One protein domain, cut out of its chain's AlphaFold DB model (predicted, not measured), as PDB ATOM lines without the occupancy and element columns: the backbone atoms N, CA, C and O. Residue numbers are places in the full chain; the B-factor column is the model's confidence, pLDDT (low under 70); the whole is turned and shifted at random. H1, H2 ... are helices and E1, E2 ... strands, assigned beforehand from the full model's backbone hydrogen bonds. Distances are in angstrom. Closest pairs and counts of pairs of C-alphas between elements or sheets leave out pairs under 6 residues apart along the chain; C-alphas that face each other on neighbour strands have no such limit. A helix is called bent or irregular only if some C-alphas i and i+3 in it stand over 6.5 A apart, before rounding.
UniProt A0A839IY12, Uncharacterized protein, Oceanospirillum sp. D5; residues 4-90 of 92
ATOM      1  N   THR A   4      26.957 -27.702  30.037       82.19
ATOM      2  CA  THR A   4      27.983 -28.679  29.635       82.19
ATOM      3  C   THR A   4      27.683 -29.311  28.277       82.19
ATOM      4  O   THR A   4      28.566 -29.345  27.432       82.19
ATOM      5  N   PHE A   5      26.437 -29.723  28.028       87.31
ATOM      6  CA  PHE A   5      26.058 -30.336  26.753       87.31
ATOM      7  C   PHE A   5      26.158 -29.348  25.580       87.31
ATOM      8  O   PHE A   5      26.739 -29.664  24.547       87.31
ATOM      9  N   GLU A   6      25.644 -28.129  25.745       92.12
ATOM     10  CA  GLU A   6      25.669 -27.101  24.702       92.12
ATOM     11  C   GLU A   6      27.099 -26.644  24.376       92.12
ATOM     12  O   GLU A   6      27.411 -26.303  23.235       92.12
ATOM     13  N   ILE A   7      27.995 -26.653  25.368       93.88
ATOM     14  CA  ILE A   7      29.417 -26.353  25.173       93.88
ATOM     15  C   ILE A   7      30.116 -27.478  24.406       93.88
ATOM     16  O   ILE A   7      30.934 -27.188  23.533       93.88
ATOM     17  N   GLU A   8      29.793 -28.741  24.687       93.94
ATOM     18  CA  GLU A   8      30.309 -29.878  23.919       93.94
ATOM     19  C   GLU A   8      29.824 -29.842  22.463       93.94
ATOM     20  O   GLU A   8      30.626 -30.040  21.549       93.94
ATOM     21  N   GLU A   9      28.550 -29.508  22.232       93.31
ATOM     22  CA  GLU A   9      27.992 -29.310  20.888       93.31
ATOM     23  C   GLU A   9      28.712 -28.172  20.143       93.31
ATOM     24  O   GLU A   9      29.157 -28.344  19.003       93.31
ATOM     25  N   LEU A  10      28.893 -27.020  20.800       94.69
ATOM     26  CA  LEU A  10      29.608 -25.878  20.229       94.69
ATOM     27  C   LEU A  10      31.061 -26.237  19.893       94.69
ATOM     28  O   LEU A  10      31.559 -25.874  18.822       94.69
ATOM     29  N   ALA A  11      31.731 -26.974  20.780       95.44
ATOM     30  CA  ALA A  11      33.092 -27.448  20.577       95.44
ATOM     31  C   ALA A  11      33.174 -28.399  19.380       95.44
ATOM     32  O   ALA A  11      34.054 -28.237  18.533       95.44
ATOM     33  N   ALA A  12      32.245 -29.355  19.271       94.94
ATOM     34  CA  ALA A  12      32.199 -30.309  18.170       94.94
ATOM     35  C   ALA A  12      32.037 -29.579  16.832       94.94
ATOM     36  O   ALA A  12      32.880 -29.741  15.951       94.94
ATOM     37  N   LEU A  13      31.050 -28.685  16.720       94.06
ATOM     38  CA  LEU A  13      30.818 -27.875  15.519       94.06
ATOM     39  C   LEU A  13      32.013 -26.977  15.172       94.06
ATOM     40  O   LEU A  13      32.411 -26.892  14.012       94.06
ATOM     41  N   THR A  14      32.643 -26.344  16.163       92.94
ATOM     42  CA  THR A  14      33.838 -25.504  15.952       92.94
ATOM     43  C   THR A  14      35.043 -26.332  15.479       92.94
ATOM     44  O   THR A  14      35.900 -25.872  14.712       92.94
ATOM     45  N   CYS A  15      35.147 -27.577  15.940       93.88
ATOM     46  CA  CYS A  15      36.226 -28.480  15.574       93.88
ATOM     47  C   CYS A  15      36.024 -29.127  14.201       93.88
ATOM     48  O   CYS A  15      37.002 -29.277  13.466       93.88
ATOM     49  N   THR A  16      34.795 -29.463  13.825       93.69
ATOM     50  CA  THR A  16      34.511 -30.216  12.596       93.69
ATOM     51  C   THR A  16      34.034 -29.343  11.438       93.69
ATOM     52  O   THR A  16      34.292 -29.671  10.283       93.69
ATOM     53  N   GLY A  17      33.389 -28.213  11.730       89.31
ATOM     54  CA  GLY A  17      32.883 -27.251  10.753       89.31
ATOM     55  C   GLY A  17      31.554 -27.627  10.090       89.31
ATOM     56  O   GLY A  17      31.035 -26.808   9.337       89.31
ATOM     57  N   THR A  18      31.003 -28.818  10.353       89.12
ATOM     58  CA  THR A  18      29.702 -29.274   9.826       89.12
ATOM     59  C   THR A  18      28.935 -30.080  10.871       89.12
ATOM     60  O   THR A  18      29.542 -30.743  11.721       89.12
ATOM     61  N   THR A  19      27.601 -30.075  10.784       88.62
ATOM     62  CA  THR A  19      26.742 -30.821  11.723       88.62
ATOM     63  C   THR A  19      26.980 -32.333  11.618       88.62
ATOM     64  O   THR A  19      27.254 -32.983  12.624       88.62
ATOM     65  N   ASP A  20      27.031 -32.882  10.399       90.50
ATOM     66  CA  ASP A  20      27.252 -34.318  10.151       90.50
ATOM     67  C   ASP A  20      28.551 -34.867  10.758       90.50
ATOM     68  O   ASP A  20      28.642 -36.046  11.110       90.50
ATOM     69  N   ALA A  21      29.604 -34.050  10.792       91.12
ATOM     70  CA  ALA A  21      30.877 -34.448  11.369       91.12
ATOM     71  C   ALA A  21      30.887 -34.245  12.889       91.12
ATOM     72  O   ALA A  21      31.497 -35.050  13.589       91.12
ATOM     73  N   ALA A  22      30.197 -33.218  13.399       91.00
ATOM     74  CA  ALA A  22      30.048 -32.976  14.832       91.00
ATOM     75  C   ALA A  22      29.313 -34.129  15.540       91.00
ATOM     76  O   ALA A  22      29.766 -34.585  16.586       91.00
ATOM     77  N   GLU A  23      28.255 -34.677  14.934       89.31
ATOM     78  CA  GLU A  23      27.493 -35.814  15.483       89.31
ATOM     79  C   GLU A  23      28.310 -37.114  15.601       89.31
ATOM     80  O   GLU A  23      27.938 -38.024  16.341       89.31
ATOM     81  N   LYS A  24      29.427 -37.217  14.872       92.50
ATOM     82  CA  LYS A  24      30.308 -38.398  14.856       92.50
ATOM     83  C   LYS A  24      31.483 -38.282  15.830       92.50
ATOM     84  O   LYS A  24      32.333 -39.169  15.858       92.50
ATOM     85  N   VAL A  25      31.574 -37.191  16.590       92.56
ATOM     86  CA  VAL A  25      32.650 -36.988  17.563       92.56
ATOM     87  C   VAL A  25      32.417 -37.889  18.775       92.56
ATOM     88  O   VAL A  25      31.503 -37.667  19.558       92.56
ATOM     89  N   GLU A  26      33.275 -38.894  18.955       90.62
ATOM     90  CA  GLU A  26      33.192 -39.815  20.100       90.62
ATOM     91  C   GLU A  26      33.785 -39.224  21.389       90.62
ATOM     92  O   GLU A  26      33.332 -39.542  22.487       90.62
ATOM     93  N   CYS A  27      34.813 -38.372  21.276       93.19
ATOM     94  CA  CYS A  27      35.481 -37.754  22.422       93.19
ATOM     95  C   CYS A  27      35.892 -36.310  22.122       93.19
ATOM     96  O   CYS A  27      36.914 -36.046  21.479       93.19
ATOM     97  N   ILE A  28      35.112 -35.360  22.638       95.00
ATOM     98  CA  ILE A  28      35.350 -33.932  22.411       95.00
ATOM     99  C   ILE A  28      36.631 -33.418  23.080       95.00
ATOM    100  O   ILE A  28      37.319 -32.565  22.521       95.00
ATOM    101  N   HIS A  29      37.002 -33.977  24.237       94.12
ATOM    102  CA  HIS A  29      38.225 -33.607  24.953       94.12
ATOM    103  C   HIS A  29      39.477 -33.872  24.113       94.12
ATOM    104  O   HIS A  29      40.333 -32.997  23.996       94.12
ATOM    105  N   THR A  30      39.565 -35.057  23.498       93.75
ATOM    106  CA  THR A  30      40.675 -35.403  22.602       93.75
ATOM    107  C   THR A  30      40.706 -34.462  21.402       93.75
ATOM    108  O   THR A  30      41.755 -33.915  21.080       93.75
ATOM    109  N   LEU A  31      39.546 -34.202  20.792       94.94
ATOM    110  CA  LEU A  31      39.442 -33.363  19.601       94.94
ATOM    111  C   LEU A  31      39.882 -31.908  19.850       94.94
ATOM    112  O   LEU A  31      40.629 -31.340  19.052       94.94
ATOM    113  N   LEU A  32      39.443 -31.303  20.959       96.25
ATOM    114  CA  LEU A  32      39.856 -29.954  21.362       96.25
ATOM    115  C   LEU A  32      41.361 -29.880  21.633       96.25
ATOM    116  O   LEU A  32      42.027 -28.940  21.190       96.25
ATOM    117  N   HIS A  33      41.897 -30.890  22.319       96.12
ATOM    118  CA  HIS A  33      43.315 -30.943  22.633       96.12
ATOM    119  C   HIS A  33      44.168 -31.078  21.365       96.12
ATOM    120  O   HIS A  33      45.140 -30.346  21.203       96.12
ATOM    121  N   GLU A  34      43.782 -31.945  20.429       94.88
ATOM    122  CA  GLU A  34      44.503 -32.140  19.168       94.88
ATOM    123  C   GLU A  34      44.445 -30.910  18.252       94.88
ATOM    124  O   GLU A  34      45.451 -30.553  17.638       94.88
ATOM    125  N   LYS A  35      43.285 -30.243  18.154       95.44
ATOM    126  CA  LYS A  35      43.097 -29.120  17.221       95.44
ATOM    127  C   LYS A  35      43.631 -27.793  17.758       95.44
ATOM    128  O   LYS A  35      44.175 -26.999  16.990       95.44
ATOM    129  N   TYR A  36      43.447 -27.535  19.051       95.62
ATOM    130  CA  TYR A  36      43.701 -26.224  19.655       95.62
ATOM    131  C   TYR A  36      44.641 -26.269  20.865       95.62
ATOM    132  O   TYR A  36      45.043 -25.213  21.348       95.62
ATOM    133  N   GLY A  37      45.014 -27.452  21.360       96.69
ATOM    134  CA  GLY A  37      45.891 -27.588  22.527       96.69
ATOM    135  C   GLY A  37      45.236 -27.188  23.851       96.69
ATOM    136  O   GLY A  37      45.948 -26.897  24.809       96.69
ATOM    137  N   ILE A  38      43.901 -27.153  23.913       96.81
ATOM    138  CA  ILE A  38      43.128 -26.742  25.096       96.81
ATOM    139  C   ILE A  38      42.198 -27.863  25.559       96.81
ATOM    140  O   ILE A  38      41.838 -28.742  24.778       96.81
ATOM    141  N   ASP A  39      41.807 -27.826  26.828       96.25
ATOM    142  CA  ASP A  39      40.775 -28.706  27.372       96.25
ATOM    143  C   ASP A  39      39.371 -28.079  27.265       96.25
ATOM    144  O   ASP A  39      39.194 -26.917  26.886       96.25
ATOM    145  N   LEU A  40      38.357 -28.888  27.585       94.12
ATOM    146  CA  LEU A  40      36.954 -28.472  27.548       94.12
ATOM    147  C   LEU A  40      36.654 -27.358  28.560       94.12
ATOM    148  O   LEU A  40      35.827 -26.497  28.281       94.12
ATOM    149  N   GLU A  41      37.330 -27.343  29.710       94.75
ATOM    150  CA  GLU A  41      37.103 -26.337  30.748       94.75
ATOM    151  C   GLU A  41      37.571 -24.949  30.291       94.75
ATOM    152  O   GLU A  41      36.853 -23.959  30.444       94.75
ATOM    153  N   LEU A  42      38.755 -24.859  29.681       95.94
ATOM    154  CA  LEU A  42      39.246 -23.618  29.096       95.94
ATOM    155  C   LEU A  42      38.370 -23.179  27.920       95.94
ATOM    156  O   LEU A  42      38.041 -21.997  27.815       95.94
ATOM    157  N   TYR A  43      37.954 -24.116  27.064       96.06
ATOM    158  CA  TYR A  43      37.035 -23.814  25.969       96.06
ATOM    159  C   TYR A  43      35.699 -23.253  26.477       96.06
ATOM    160  O   TYR A  43      35.229 -22.242  25.956       96.06
ATOM    161  N   GLN A  44      35.128 -23.848  27.531       94.88
ATOM    162  CA  GLN A  44      33.907 -23.360  28.171       94.88
ATOM    163  C   GLN A  44      34.058 -21.905  28.616       94.88
ATOM    164  O   GLN A  44      33.216 -21.078  28.279       94.88
ATOM    165  N   ARG A  45      35.144 -21.575  29.326       95.19
ATOM    166  CA  ARG A  45      35.390 -20.204  29.798       95.19
ATOM    167  C   ARG A  45      35.493 -19.217  28.638       95.19
ATOM    168  O   ARG A  45      34.887 -18.155  28.688       95.19
ATOM    169  N   ILE A  46      36.197 -19.590  27.567       95.19
ATOM    170  CA  ILE A  46      36.296 -18.761  26.356       95.19
ATOM    171  C   ILE A  46      34.910 -18.545  25.735       95.19
ATOM    172  O   ILE A  46      34.563 -17.421  25.379       95.19
ATOM    173  N   ALA A  47      34.109 -19.603  25.597       94.44
ATOM    174  CA  ALA A  47      32.766 -19.503  25.036       94.44
ATOM    175  C   ALA A  47      31.855 -18.612  25.898       94.44
ATOM    176  O   ALA A  47      31.145 -17.767  25.356       94.44
ATOM    177  N   GLU A  48      31.905 -18.755  27.223       92.75
ATOM    178  CA  GLU A  48      31.152 -17.930  28.172       92.75
ATOM    179  C   GLU A  48      31.580 -16.456  28.130       92.75
ATOM    180  O   GLU A  48      30.715 -15.581  28.115       92.75
ATOM    181  N   ASP A  49      32.882 -16.175  28.035       93.94
ATOM    182  CA  ASP A  49      33.417 -14.814  27.920       93.94
ATOM    183  C   ASP A  49      33.020 -14.149  26.593       93.94
ATOM    184  O   ASP A  49      32.774 -12.943  26.543       93.94
ATOM    185  N   LEU A  50      32.934 -14.926  25.508       93.38
ATOM    186  CA  LEU A  50      32.543 -14.428  24.187       93.38
ATOM    187  C   LEU A  50      31.027 -14.298  24.015       93.38
ATOM    188  O   LEU A  50      30.576 -13.487  23.202       93.38
ATOM    189  N   LEU A  51      30.232 -15.067  24.763       91.88
ATOM    190  CA  LEU A  51      28.781 -15.132  24.597       91.88
ATOM    191  C   LEU A  51      28.107 -13.743  24.643       91.88
ATOM    192  O   LEU A  51      27.352 -13.453  23.715       91.88
ATOM    193  N   PRO A  52      28.411 -12.827  25.588       91.44
ATOM    194  CA  PRO A  52      27.817 -11.484  25.632       91.44
ATOM    195  C   PRO A  52      28.157 -10.576  24.441       91.44
ATOM    196  O   PRO A  52      27.550  -9.519  24.290       91.44
ATOM    197  N   PHE A  53      29.129 -10.958  23.609       90.69
ATOM    198  CA  PHE A  53      29.536 -10.209  22.416       90.69
ATOM    199  C   PHE A  53      28.926 -10.766  21.125       90.69
ATOM    200  O   PHE A  53      29.130 -10.204  20.049       90.69
ATOM    201  N   THR A  54      28.171 -11.862  21.212       91.69
ATOM    202  CA  THR A  54      27.436 -12.414  20.069       91.69
ATOM    203  C   THR A  54      26.282 -11.498  19.655       91.69
ATOM    204  O   THR A  54      25.805 -10.666  20.428       91.69
ATOM    205  N   THR A  55      25.798 -11.642  18.424       86.50
ATOM    206  CA  THR A  55      24.629 -10.888  17.950       86.50
ATOM    207  C   THR A  55      23.387 -11.234  18.774       86.50
ATOM    208  O   THR A  55      23.166 -12.394  19.121       86.50
ATOM    209  N   LEU A  56      22.540 -10.235  19.041       90.94
ATOM    210  CA  LEU A  56      21.231 -10.479  19.635       90.94
ATOM    211  C   LEU A  56      20.304 -11.184  18.639       90.94
ATOM    212  O   LEU A  56      20.003 -10.655  17.569       90.94
ATOM    213  N   VAL A  57      19.793 -12.344  19.029       90.44
ATOM    214  CA  VAL A  57      18.740 -13.072  18.317       90.44
ATOM    215  C   VAL A  57      17.402 -12.880  19.014       90.44
ATOM    216  O   VAL A  57      17.324 -12.895  20.241       90.44
ATOM    217  N   ARG A  58      16.341 -12.705  18.223       91.19
ATOM    218  CA  ARG A  58      14.966 -12.569  18.710       91.19
ATOM    219  C   ARG A  58      14.220 -13.885  18.529       91.19
ATOM    220  O   ARG A  58      14.130 -14.391  17.412       91.19
ATOM    221  N   THR A  59      13.659 -14.428  19.599       85.06
ATOM    222  CA  THR A  59      12.821 -15.629  19.533       85.06
ATOM    223  C   THR A  59      11.506 -15.337  18.813       85.06
ATOM    224  O   THR A  59      10.850 -14.323  19.046       85.06
ATOM    225  N   ALA A  60      11.097 -16.251  17.931       83.81
ATOM    226  CA  ALA A  60       9.893 -16.075  17.120       83.81
ATOM    227  C   ALA A  60       8.584 -16.176  17.927       83.81
ATOM    228  O   ALA A  60       7.586 -15.577  17.540       83.81
ATOM    229  N   VAL A  61       8.582 -16.941  19.025       85.12
ATOM    230  CA  VAL A  61       7.359 -17.271  19.778       85.12
ATOM    231  C   VAL A  61       6.961 -16.160  20.750       85.12
ATOM    232  O   VAL A  61       5.808 -15.741  20.763       85.12
ATOM    233  N   ASP A  62       7.900 -15.678  21.562       87.75
ATOM    234  CA  ASP A  62       7.659 -14.707  22.639       87.75
ATOM    235  C   ASP A  62       8.380 -13.365  22.424       87.75
ATOM    236  O   ASP A  62       8.184 -12.424  23.193       87.75
ATOM    237  N   GLY A  63       9.183 -13.234  21.362       88.06
ATOM    238  CA  GLY A  63       9.838 -11.983  20.991       88.06
ATOM    239  C   GLY A  63      10.988 -11.560  21.906       88.06
ATOM    240  O   GLY A  63      11.434 -10.419  21.784       88.06
ATOM    241  N   GLN A  64      11.453 -12.438  22.796       89.94
ATOM    242  CA  GLN A  64      12.578 -12.192  23.696       89.94
ATOM    243  C   GLN A  64      13.904 -12.140  22.925       89.94
ATOM    244  O   GLN A  64      14.093 -12.836  21.928       89.94
ATOM    245  N   TYR A  65      14.839 -11.320  23.399       91.38
ATOM    246  CA  TYR A  65      16.176 -11.214  22.821       91.38
ATOM    247  C   TYR A  65      17.187 -11.978  23.666       91.38
ATOM    248  O   TYR A  65      17.099 -11.961  24.892       91.38
ATOM    249  N   TYR A  66      18.168 -12.597  23.015       92.56
ATOM    250  CA  TYR A  66      19.271 -13.296  23.671       92.56
ATOM    251  C   TYR A  66      20.567 -13.100  22.899       92.56
ATOM    252  O   TYR A  66      20.550 -12.996  21.676       92.56
ATOM    253  N   HIS A  67      21.688 -13.122  23.609       93.62
ATOM    254  CA  HIS A  67      22.982 -13.418  23.006       93.62
ATOM    255  C   HIS A  67      23.076 -14.924  22.781       93.62
ATOM    256  O   HIS A  67      22.690 -15.685  23.671       93.62
ATOM    257  N   ALA A  68      23.550 -15.363  21.616       93.31
ATOM    258  CA  ALA A  68      23.614 -16.782  21.294       93.31
ATOM    259  C   ALA A  68      24.710 -17.144  20.288       93.31
ATOM    260  O   ALA A  68      24.962 -16.415  19.328       93.31
ATOM    261  N   PHE A  69      25.267 -18.345  20.452       93.38
ATOM    262  CA  PHE A  69      25.897 -19.066  19.348       93.38
ATOM    263  C   PHE A  69      24.828 -19.883  18.612       93.38
ATOM    264  O   PHE A  69      24.017 -20.573  19.234       93.38
ATOM    265  N   ILE A  70      24.819 -19.782  17.284       90.62
ATOM    266  CA  ILE A  70      23.801 -20.367  16.405       90.62
ATOM    267  C   ILE A  70      24.476 -21.355  15.456       90.62
ATOM    268  O   ILE A  70      25.496 -21.023  14.850       90.62
ATOM    269  N   ASN A  71      23.883 -22.534  15.277       89.19
ATOM    270  CA  ASN A  71      24.239 -23.407  14.168       89.19
ATOM    271  C   ASN A  71      23.620 -22.831  12.885       89.19
ATOM    272  O   ASN A  71      22.400 -22.734  12.757       89.19
ATOM    273  N   TYR A  72      24.459 -22.409  11.938       84.38
ATOM    274  CA  TYR A  72      24.003 -21.763  10.706       84.38
ATOM    275  C   TYR A  72      23.250 -22.718   9.765       84.38
ATOM    276  O   TYR A  72      22.356 -22.275   9.046       84.38
ATOM    277  N   GLU A  73      23.581 -24.013   9.774       84.94
ATOM    278  CA  GLU A  73      22.964 -25.010   8.888       84.94
ATOM    279  C   GLU A  73      21.513 -25.290   9.293       84.94
ATOM    280  O   GLU A  73      20.614 -25.310   8.453       84.94
ATOM    281  N   THR A  74      21.275 -25.459  10.592       85.50
ATOM    282  CA  THR A  74      19.960 -25.796  11.157       85.50
ATOM    283  C   THR A  74      19.175 -24.573  11.629       85.50
ATOM    284  O   THR A  74      17.992 -24.688  11.949       85.50
ATOM    285  N   GLN A  75      19.825 -23.407  11.708       85.06
ATOM    286  CA  GLN A  75      19.310 -22.183  12.334       85.06
ATOM    287  C   GLN A  75      18.891 -22.373  13.806       85.06
ATOM    288  O   GLN A  75      18.091 -21.597  14.336       85.06
ATOM    289  N   SER A  76      19.427 -23.394  14.484       85.56
ATOM    290  CA  SER A  76      19.144 -23.668  15.894       85.56
ATOM    291  C   SER A  76      20.092 -22.912  16.823       85.56
ATOM    292  O   SER A  76      21.252 -22.645  16.505       85.56
ATOM    293  N   THR A  77      19.592 -22.555  18.005       88.25
ATOM    294  CA  THR A  77      20.433 -22.017  19.079       88.25
ATOM    295  C   THR A  77      21.195 -23.147  19.754       88.25
ATOM    296  O   THR A  77      20.564 -24.121  20.152       88.25
ATOM    297  N   ILE A  78      22.510 -22.982  19.905       89.56
ATOM    298  CA  ILE A  78      23.373 -23.927  20.621       89.56
ATOM    299  C   ILE A  78      23.393 -23.533  22.099       89.56
ATOM    300  O   ILE A  78      22.801 -24.193  22.939       89.56
ATOM    301  N   ILE A  79      23.962 -22.367  22.412       91.25
ATOM    302  CA  ILE A  79      23.984 -21.790  23.761       91.25
ATOM    303  C   ILE A  79      23.518 -20.339  23.704       91.25
ATOM    304  O   ILE A  79      23.777 -19.633  22.725       91.25
ATOM    305  N   ARG A  80      22.823 -19.887  24.756       89.94
ATOM    306  CA  ARG A  80      22.334 -18.510  24.871       89.94
ATOM    307  C   ARG A  80      22.357 -17.969  26.292       89.94
ATOM    308  O   ARG A  80      22.178 -18.723  27.246       89.94
ATOM    309  N   CYS A  81      22.464 -16.651  26.418       88.06
ATOM    310  CA  CYS A  81      22.262 -15.932  27.672       88.06
ATOM    311  C   CYS A  81      21.375 -14.688  27.472       88.06
ATOM    312  O   CYS A  81      21.189 -14.227  26.338       88.06
ATOM    313  N   PRO A  82      20.775 -14.150  28.553       87.56
ATOM    314  CA  PRO A  82      20.048 -12.889  28.482       87.56
ATOM    315  C   PRO A  82      20.923 -11.756  27.919       87.56
ATOM    316  O   PRO A  82      22.146 -11.799  28.068       87.56
ATOM    317  N   PRO A  83      20.322 -10.719  27.313       89.00
ATOM    318  CA  PRO A  83      21.065  -9.587  26.778       89.00
ATOM    319  C   PRO A  83      21.920  -8.927  27.862       89.00
ATOM    320  O   PRO A  83      21.443  -8.718  28.986       89.00
ATOM    321  N   SER A  84      23.157  -8.561  27.520       83.88
ATOM    322  CA  SER A  84      23.999  -7.745  28.399       83.88
ATOM    323  C   SER A  84      23.315  -6.407  28.705       83.88
ATOM    324  O   SER A  84      22.493  -5.934  27.920       83.88
ATOM    325  N   ALA A  85      23.655  -5.767  29.828       82.19
ATOM    326  CA  ALA A  85      23.050  -4.485  30.210       82.19
ATOM    327  C   ALA A  85      23.176  -3.431  29.094       82.19
ATOM    328  O   ALA A  85      22.211  -2.743  28.781       82.19
ATOM    329  N   GLN A  86      24.332  -3.387  28.427       79.62
ATOM    330  CA  GLN A  86      24.568  -2.515  27.279       79.62
ATOM    331  C   GLN A  86      23.673  -2.872  26.083       79.62
ATOM    332  O   GLN A  86      23.117  -1.994  25.431       79.62
ATOM    333  N   ALA A  87      23.496  -4.161  25.788       79.62
ATOM    334  CA  ALA A  87      22.649  -4.595  24.683       79.62
ATOM    335  C   ALA A  87      21.158  -4.298  24.938       79.62
ATOM    336  O   ALA A  87      20.427  -4.012  23.991       79.62
ATOM    337  N   GLN A  88      20.715  -4.295  26.202       79.31
ATOM    338  CA  GLN A  88      19.339  -3.946  26.579       79.31
ATOM    339  C   GLN A  88      18.960  -2.508  26.212       79.31
ATOM    340  O   GLN A  88      17.817  -2.271  25.834       79.31
ATOM    341  N   GLU A  89      19.907  -1.566  26.233       79.31
ATOM    342  CA  GLU A  89      19.676  -0.166  25.837       79.31
ATOM    343  C   GLU A  89      19.311  -0.017  24.349       79.31
ATOM    344  O   GLU A  89      18.722   0.982  23.934       79.31
ATOM    345  N   HIS A  90      19.650  -1.020  23.536       73.94
ATOM    346  CA  HIS A  90      19.418  -1.033  22.096       73.94
ATOM    347  C   HIS A  90      18.212  -1.888  21.676       73.94
ATOM    348  O   HIS A  90      17.856  -1.895  20.493       73.94
TER     349      HIS A  90
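AT A GLANCE: This is residues 4 to 90 of the 92 residues of an uncharacterized protein of Oceanospirillum sp. D5 (UniProt A0A839IY12). This is a long, narrow domain with a group of helices, H1, H2 and H3, at one end and a small antiparallel sheet toward the other. The longest helix, H4, runs along one side from H3 to the sheet, H1 packs on both H4 and strands E2 and E3, and the little helix H5 sits past the sheet at the far end. The printed part has 87 residues, with five named helices and three named strands in the order H1 H2 H3 H4 E1 E2 E3 H5; the sheet order is E1 E2 E3 and the class is mixed, helices and strands. It is only just compact, close to loose, with a radius of gyration of the C-alphas of 14.0 A and spans of 41 by 25 by 17 A.

IN THESE COORDINATES: Find C-alpha 4 at (27.983, -28.679, 29.635); from there H1 runs through residues 4 to 16, 18.3 A long. H2 follows at residues 19 to 22, then H3 at residues 28 to 36, 11.7 A. H4, residues 40 to 53, begins at C-alpha 40 (36.954, -28.472, 27.548) and measures 20.4 A; it is irregular, but only just, with C-alphas 49 and 52 6.9 A apart. Next read E1, residues 56 to 58, E2, residues 65 to 71, 17.0 A long, and E3, residues 76 to 81, 14.4 A. H5, residues 85 to 88, ends at C-alpha 88 (19.339, -3.946, 26.579).

HOW THE PARTS SIT: Start at H1, the hub, which touches H2, H3 and H4. Its closest C-alphas to H2 are Ala 12 and Ala 22, 4.8 A apart. It touches H3 at Ala 12 and Ile 28, 6.4 A, at a steep tilt of 44 degrees, the same way. With residues 7 to 11 alone it touches H4, closest at Ile 7 and Gln 44, 6.2 A, about perpendicular at 90 degrees. H3 and H4 only just touch, with 3 pairs of C-alphas within 8 A, closest at His 29 and Leu 40, 5.9 A. E1, E2 and E3 form a meander, each strand the antiparallel neighbour of the one before, and H1 and H4 make two layers with it, helices on one face of a sheet. Look for N 57 and O 66, 2.8 A, in the hairpin E1 and E2, and N 69 and O 79, 3.0 A, in the hairpin E2 and E3. H1 and H4 are both over E2 and E3, each at a height over the sheet of 9.8 A. H5 only grazes the sheet with residues 87 to 88. Every O i to N i+4 pair is within hydrogen-bond range in H1 and H3, 8 of 10 are in H4, and H2 and H5 are too short for one.

THE WHOLE: The C-alphas farthest apart are those of Glu 26 and Glu 89, 42.3 A. The printed part has no cut. The link from E1 to E2 is short, and the other links are tight. The mean pLDDT of the printed part is 90.6, and no printed residue is under 70.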